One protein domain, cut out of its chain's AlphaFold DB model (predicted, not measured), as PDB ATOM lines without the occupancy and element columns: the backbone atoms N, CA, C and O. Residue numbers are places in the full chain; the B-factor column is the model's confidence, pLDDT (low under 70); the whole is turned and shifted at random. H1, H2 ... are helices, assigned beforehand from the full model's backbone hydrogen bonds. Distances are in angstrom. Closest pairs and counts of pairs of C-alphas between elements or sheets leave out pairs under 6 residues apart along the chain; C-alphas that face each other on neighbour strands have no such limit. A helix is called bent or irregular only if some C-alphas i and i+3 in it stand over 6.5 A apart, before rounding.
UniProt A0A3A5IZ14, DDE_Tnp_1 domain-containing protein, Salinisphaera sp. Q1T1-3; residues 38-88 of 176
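AT A GLANCE: This is residues 38 to 88 of the 176 residues of the protein "DDE_Tnp_1 domain-containing protein" of Salinisphaera sp. Q1T1-3 (UniProt A0A3A5IZ14). This is an open V with a wide turn at its point: one arm is H1 and the long link after it, the other is H2 and H3, two helices nearly in line, one after the other. The chain runs from H1 out to the turn near Gly 60 and folds back into H2, and the three helices have no packed core between them. The printed part has 51 residues with three named helices, in the order H1, H2, H3, and no named strand; its class is all helix. The whole is extended, with a radius of gyration of the C-alphas of 15.2 A, and its flat outline spans 44 by 30 by 13 A.

HOW THE PARTS SIT: Begin at Gly 38 and go two residues on to H1, residues 40 to 48, which touches no helix. Residues 38 to 52, of which 40 to 48 belong to H1, stand free. Follow the long link of 17 residues, 49 to 65, to H2, residues 66 to 74; H1 and H2 are apart. Just past Leu 75 you find H3, residues 76 to 87, joined to H2 by a tight link of 1 residue. H2 and H3 meet only through their link. H1 and H3 are apart. Residues 74 to 88, of which 76 to 87 belong to H3, stand free. In H1, H2 and H3, every O i to N i+4 pair is within hydrogen-bond range.

IN THESE COORDINATES: Find C-alpha 40 at (-15.858, 39.778, 26.615); from there H1 runs 12.3 A to C-alpha 48 at (-17.886, 29.888, 33.566). Look next for C-alpha 60 at (-16.460, 3.217, 48.199), in the stretch with no named element. H2 begins at C-alpha 66 and runs 12.2 A to C-alpha 74, with z going from 50.252 to 39.520. H3, the longest helix with 12 residues, runs 17.0 A from C-alpha 76 to C-alpha 87 at (-4.233, 12.783, 18.844). None of the three helices is bent or irregular.

THE WHOLE: The two C-alphas farthest apart are those of Gly 38 and Gly 60, at 44.4 A, while those of Gly 38 and Ser 88, the first and last printed, are 30.0 A apart. The printed part has no cut. The link from H1 to H2 is long, and its C-alphas lie 8 to 21 A from the mean of all C-alphas. The mean pLDDT of the printed part is 82.7; look for values under 70 at residue 38 and residues 48 to 50. H1 has a mean pLDDT of 73, H2 of 89 and H3 of 84.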
ATOM      1  N   GLY A  38      -8.271  42.014  29.100       69.00
ATOM      2  CA  GLY A  38      -9.595  42.622  29.019       69.00
ATOM      3  C   GLY A  38     -10.289  42.211  27.720       69.00
ATOM      4  O   GLY A  38      -9.663  42.221  26.651       69.00
ATOM      5  N   GLY A  39     -11.561  41.825  27.824       75.44
ATOM      6  CA  GLY A  39     -12.431  41.508  26.691       75.44
ATOM      7  C   GLY A  39     -13.545  40.519  27.045       75.44
ATOM      8  O   GLY A  39     -13.373  39.652  27.904       75.44
ATOM      9  N   GLY A  40     -14.668  40.588  26.323       75.81
ATOM     10  CA  GLY A  40     -15.858  39.778  26.615       75.81
ATOM     11  C   GLY A  40     -15.624  38.259  26.595       75.81
ATOM     12  O   GLY A  40     -16.290  37.535  27.325       75.81
ATOM     13  N   LYS A  41     -14.652  37.746  25.823       75.06
ATOM     14  CA  LYS A  41     -14.258  36.320  25.867       75.06
ATOM     15  C   LYS A  41     -13.603  35.939  27.199       75.06
ATOM     16  O   LYS A  41     -13.984  34.929  27.784       75.06
ATOM     17  N   ALA A  42     -12.665  36.750  27.688       71.88
ATOM     18  CA  ALA A  42     -11.982  36.502  28.956       71.88
ATOM     19  C   ALA A  42     -12.960  36.600  30.139       71.88
ATOM     20  O   ALA A  42     -12.926  35.761  31.035       71.88
ATOM     21  N   GLU A  43     -13.892  37.555  30.099       75.38
ATOM     22  CA  GLU A  43     -14.961  37.674  31.098       75.38
ATOM     23  C   GLU A  43     -15.963  36.519  31.040       75.38
ATOM     24  O   GLU A  43     -16.313  35.973  32.085       75.38
ATOM     25  N   LYS A  44     -16.396  36.095  29.845       76.44
ATOM     26  CA  LYS A  44     -17.264  34.915  29.685       76.44
ATOM     27  C   LYS A  44     -16.601  33.650  30.230       76.44
ATOM     28  O   LYS A  44     -17.255  32.879  30.926       76.44
ATOM     29  N   MET A  45     -15.308  33.450  29.962       71.25
ATOM     30  CA  MET A  45     -14.546  32.338  30.541       71.25
ATOM     31  C   MET A  45     -14.463  32.460  32.064       71.25
ATOM     32  O   MET A  45     -14.784  31.504  32.761       71.25
ATOM     33  N   ALA A  46     -14.108  33.635  32.593       72.19
ATOM     34  CA  ALA A  46     -14.038  33.866  34.035       72.19
ATOM     35  C   ALA A  46     -15.380  33.607  34.738       72.19
ATOM     36  O   ALA A  46     -15.384  33.065  35.838       72.19
ATOM     37  N   ARG A  47     -16.509  33.947  34.100       72.81
ATOM     38  CA  ARG A  47     -17.854  33.627  34.601       72.81
ATOM     39  C   ARG A  47     -18.119  32.117  34.626       72.81
ATOM     40  O   ARG A  47     -18.566  31.635  35.655       72.81
ATOM     41  N   ARG A  48     -17.761  31.365  33.575       67.06
ATOM     42  CA  ARG A  48     -17.886  29.888  33.566       67.06
ATOM     43  C   ARG A  48     -17.068  29.213  34.668       67.06
ATOM     44  O   ARG A  48     -17.511  28.239  35.253       67.06
ATOM     45  N   TYR A  49     -15.882  29.734  34.976       67.31
ATOM     46  CA  TYR A  49     -15.049  29.194  36.058       67.31
ATOM     47  C   TYR A  49     -15.537  29.568  37.472       67.31
ATOM     48  O   TYR A  49     -14.930  29.114  38.439       67.31
ATOM     49  N   ARG A  50     -16.590  30.389  37.617       65.88
ATOM     50  CA  ARG A  50     -17.202  30.722  38.921       65.88
ATOM     51  C   ARG A  50     -18.305  29.754  39.342       65.88
ATOM     52  O   ARG A  50     -18.737  29.825  40.487       65.88
ATOM     53  N   GLU A  51     -18.780  28.898  38.443       72.31
ATOM     54  CA  GLU A  51     -19.822  27.927  38.772       72.31
ATOM     55  C   GLU A  51     -19.256  26.867  39.737       72.31
ATOM     56  O   GLU A  51     -18.195  26.295  39.453       72.31
ATOM     57  N   PRO A  52     -19.906  26.618  40.891       76.50
ATOM     58  CA  PRO A  52     -19.431  25.637  41.859       76.50
ATOM     59  C   PRO A  52     -19.528  24.230  41.264       76.50
ATOM     60  O   PRO A  52     -20.556  23.840  40.714       76.50
ATOM     61  N   TRP A  53     -18.448  23.454  41.357       81.69
ATOM     62  CA  TRP A  53     -18.441  22.071  40.885       81.69
ATOM     63  C   TRP A  53     -19.120  21.179  41.926       81.69
ATOM     64  O   TRP A  53     -18.656  21.099  43.061       81.69
ATOM     65  N   VAL A  54     -20.196  20.498  41.533       87.81
ATOM     66  CA  VAL A  54     -20.838  19.456  42.345       87.81
ATOM     67  C   VAL A  54     -20.272  18.107  41.913       87.81
ATOM     68  O   VAL A  54     -20.357  17.745  40.740       87.81
ATOM     69  N   LEU A  55     -19.663  17.379  42.848       89.44
ATOM     70  CA  LEU A  55     -19.071  16.064  42.603       89.44
ATOM     71  C   LEU A  55     -19.913  14.991  43.291       89.44
ATOM     72  O   LEU A  55     -20.117  15.050  44.499       89.44
ATOM     73  N   ALA A  56     -20.369  14.002  42.526       91.12
ATOM     74  CA  ALA A  56     -20.928  12.767  43.062       91.12
ATOM     75  C   ALA A  56     -19.823  11.702  43.084       91.12
ATOM     76  O   ALA A  56     -19.158  11.482  42.071       91.12
ATOM     77  N   ALA A  57     -19.613  11.064  44.234       89.31
ATOM     78  CA  ALA A  57     -18.624  10.005  44.413       89.31
ATOM     79  C   ALA A  57     -19.326   8.682  44.749       89.31
ATOM     80  O   ALA A  57     -20.405   8.672  45.340       89.31
ATOM     81  N   SER A  58     -18.718   7.559  44.363       91.88
ATOM     82  CA  SER A  58     -19.210   6.223  44.716       91.88
ATOM     83  C   SER A  58     -19.164   5.993  46.227       91.88
ATOM     84  O   SER A  58     -18.282   6.524  46.899       91.88
ATOM     85  N   CYS A  59     -20.010   5.100  46.747       89.25
ATOM     86  CA  CYS A  59     -20.026   4.722  48.167       89.25
ATOM     87  C   CYS A  59     -18.670   4.213  48.696       89.25
ATOM     88  O   CYS A  59     -18.354   4.422  49.861       89.25
ATOM     89  N   GLY A  60     -17.824   3.629  47.839       89.12
ATOM     90  CA  GLY A  60     -16.460   3.217  48.199       89.12
ATOM     91  C   GLY A  60     -15.503   4.367  48.549       89.12
ATOM     92  O   GLY A  60     -14.452   4.116  49.123       89.12
ATOM     93  N   LEU A  61     -15.860   5.616  48.234       88.56
ATOM     94  CA  LEU A  61     -15.107   6.825  48.593       88.56
ATOM     95  C   LEU A  61     -15.744   7.567  49.784       88.56
ATOM     96  O   LEU A  61     -15.358   8.693  50.075       88.56
ATOM     97  N   ALA A  62     -16.710   6.963  50.485       86.69
ATOM     98  CA  ALA A  62     -17.418   7.618  51.590       86.69
ATOM     99  C   ALA A  62     -16.507   8.001  52.771       86.69
ATOM    100  O   ALA A  62     -16.823   8.937  53.500       86.69
ATOM    101  N   ASN A  63     -15.384   7.297  52.941       91.75
ATOM    102  CA  ASN A  63     -14.402   7.576  53.991       91.75
ATOM    103  C   ASN A  63     -13.360   8.632  53.579       91.75
ATOM    104  O   ASN A  63     -12.600   9.090  54.428       91.75
ATOM    105  N   GLU A  64     -13.304   9.007  52.298       89.50
ATOM    106  CA  GLU A  64     -12.362  10.011  51.799       89.50
ATOM    107  C   GLU A  64     -12.863  11.417  52.121       89.50
ATOM    108  O   GLU A  64     -14.060  11.720  52.033       89.50
ATOM    109  N   SER A  65     -11.943  12.323  52.445       92.81
ATOM    110  CA  SER A  65     -12.329  13.711  52.675       92.81
ATOM    111  C   SER A  65     -12.817  14.372  51.373       92.81
ATOM    112  O   SER A  65     -12.308  14.080  50.284       92.81
ATOM    113  N   PRO A  66     -13.736  15.356  51.438       88.31
ATOM    114  CA  PRO A  66     -14.168  16.103  50.252       88.31
ATOM    115  C   PRO A  66     -13.006  16.732  49.465       88.31
ATOM    116  O   PRO A  66     -13.050  16.822  48.237       88.31
ATOM    117  N   ASN A  67     -11.932  17.125  50.160       88.56
ATOM    118  CA  ASN A  67     -10.717  17.654  49.543       88.56
ATOM    119  C   ASN A  67      -9.942  16.584  48.760       88.56
ATOM    120  O   ASN A  67      -9.414  16.880  47.686       88.56
ATOM    121  N   GLU A  68      -9.873  15.350  49.261       90.00
ATOM    122  CA  GLU A  68      -9.256  14.228  48.545       90.00
ATOM    123  C   GLU A  68     -10.059  13.859  47.305       90.00
ATOM    124  O   GLU A  68      -9.474  13.719  46.229       90.00
ATOM    125  N   ILE A  69     -11.389  13.826  47.413       91.62
ATOM    126  CA  ILE A  69     -12.286  13.610  46.272       91.62
ATOM    127  C   ILE A  69     -12.079  14.705  45.215       91.62
ATOM    128  O   ILE A  69     -11.898  14.405  44.032       91.62
ATOM    129  N   ALA A  70     -12.022  15.977  45.621       88.62
ATOM    130  CA  ALA A  70     -11.754  17.088  44.708       88.62
ATOM    131  C   ALA A  70     -10.358  16.996  44.064       88.62
ATOM    132  O   ALA A  70     -10.198  17.280  42.872       88.62
ATOM    133  N   ARG A  71      -9.342  16.554  44.817       87.69
ATOM    134  CA  ARG A  71      -7.982  16.325  44.305       87.69
ATOM    135  C   ARG A  71      -7.959  15.204  43.266       87.69
ATOM    136  O   ARG A  71      -7.349  15.385  42.211       87.69
ATOM    137  N   LEU A  72      -8.630  14.086  43.541       88.12
ATOM    138  CA  LEU A  72      -8.776  12.963  42.611       88.12
ATOM    139  C   LEU A  72      -9.504  13.404  41.341       88.12
ATOM    140  O   LEU A  72      -9.014  13.165  40.238       88.12
ATOM    141  N   TYR A  73     -10.604  14.148  41.475       90.06
ATOM    142  CA  TYR A  73     -11.313  14.716  40.328       90.06
ATOM    143  C   TYR A  73     -10.434  15.678  39.513       90.06
ATOM    144  O   TYR A  73     -10.518  15.727  38.285       90.06
ATOM    145  N   GLY A  74      -9.520  16.399  40.171       85.12
ATOM    146  CA  GLY A  74      -8.519  17.248  39.520       85.12
ATOM    147  C   GLY A  74      -7.610  16.507  38.528       85.12
ATOM    148  O   GLY A  74      -7.089  17.132  37.598       85.12
ATOM    149  N   LEU A  75      -7.463  15.182  38.657       84.06
ATOM    150  CA  LEU A  75      -6.713  14.355  37.706       84.06
ATOM    151  C   LEU A  75      -7.395  14.249  36.333       84.06
ATOM    152  O   LEU A  75      -6.708  13.958  35.354       84.06
ATOM    153  N   ARG A  76      -8.692  14.574  36.202       85.88
ATOM    154  CA  ARG A  76      -9.418  14.525  34.913       85.88
ATOM    155  C   ARG A  76      -8.723  15.309  33.798       85.88
ATOM    156  O   ARG A  76      -8.681  14.875  32.654       85.88
ATOM    157  N   MET A  77      -8.108  16.441  34.148       83.75
ATOM    158  CA  MET A  77      -7.393  17.288  33.192       83.75
ATOM    159  C   MET A  77      -6.145  16.586  32.646       83.75
ATOM    160  O   MET A  77      -5.780  16.798  31.493       83.75
ATOM    161  N   GLN A  78      -5.488  15.748  33.456       81.62
ATOM    162  CA  GLN A  78      -4.339  14.959  33.002       81.62
ATOM    163  C   GLN A  78      -4.778  13.925  31.966       81.62
ATOM    164  O   GLN A  78      -4.120  13.790  30.939       81.62
ATOM    165  N   ILE A  79      -5.919  13.273  32.198       83.25
ATOM    166  CA  ILE A  79      -6.504  12.298  31.273       83.25
ATOM    167  C   ILE A  79      -6.873  12.973  29.944       83.25
ATOM    168  O   ILE A  79      -6.455  12.522  28.881       83.25
ATOM    169  N   GLU A  80      -7.587  14.100  29.989       87.56
ATOM    170  CA  GLU A  80      -7.930  14.877  28.788       87.56
ATOM    171  C   GLU A  80      -6.683  15.346  28.024       87.56
ATOM    172  O   GLU A  80      -6.660  15.337  26.792       87.56
ATOM    173  N   THR A  81      -5.636  15.751  28.752       83.12
ATOM    174  CA  THR A  81      -4.359  16.155  28.150       83.12
ATOM    175  C   THR A  81      -3.681  14.967  27.474       83.12
ATOM    176  O   THR A  81      -3.268  15.099  26.329       83.12
ATOM    177  N   ALA A  82      -3.648  13.793  28.110       82.44
ATOM    178  CA  ALA A  82      -3.074  12.582  27.523       82.44
ATOM    179  C   ALA A  82      -3.798  12.167  26.231       82.44
ATOM    180  O   ALA A  82      -3.150  11.868  25.232       82.44
ATOM    181  N   PHE A  83      -5.133  12.234  26.199       84.56
ATOM    182  CA  PHE A  83      -5.892  11.985  24.967       84.56
ATOM    183  C   PHE A  83      -5.630  13.035  23.882       84.56
ATOM    184  O   PHE A  83      -5.592  12.704  22.697       84.56
ATOM    185  N   ARG A  84      -5.449  14.304  24.265       83.81
ATOM    186  CA  ARG A  84      -5.100  15.373  23.322       83.81
ATOM    187  C   ARG A  84      -3.701  15.171  22.745       83.81
ATOM    188  O   ARG A  84      -3.520  15.360  21.545       83.81
ATOM    189  N   ASP A  85      -2.748  14.756  23.570       83.94
ATOM    190  CA  ASP A  85      -1.383  14.451  23.149       83.94
ATOM    191  C   ASP A  85      -1.350  13.198  22.266       83.94
ATOM    192  O   ASP A  85      -0.680  13.199  21.245       83.94
ATOM    193  N   LEU A  86      -2.139  12.160  22.548       85.69
ATOM    194  CA  LEU A  86      -2.264  11.003  21.653       85.69
ATOM    195  C   LEU A  86      -2.690  11.418  20.230       85.69
ATOM    196  O   LEU A  86      -2.106  10.969  19.243       85.69
ATOM    197  N   LYS A  87      -3.678  12.313  20.125       83.25
ATOM    198  CA  LYS A  87      -4.233  12.783  18.844       83.25
ATOM    199  C   LYS A  87      -3.383  13.842  18.141       83.25
ATOM    200  O   LYS A  87      -3.510  14.020  16.937       83.25
ATOM    201  N   SER A  88      -2.545  14.571  18.873       83.00
ATOM    202  CA  SER A  88      -1.784  15.699  18.334       83.00
ATOM    203  C   SER A  88      -0.755  15.253  17.291       83.00
ATOM    204  O   SER A  88       0.089  14.405  17.564       83.00
TER     205      SER A  88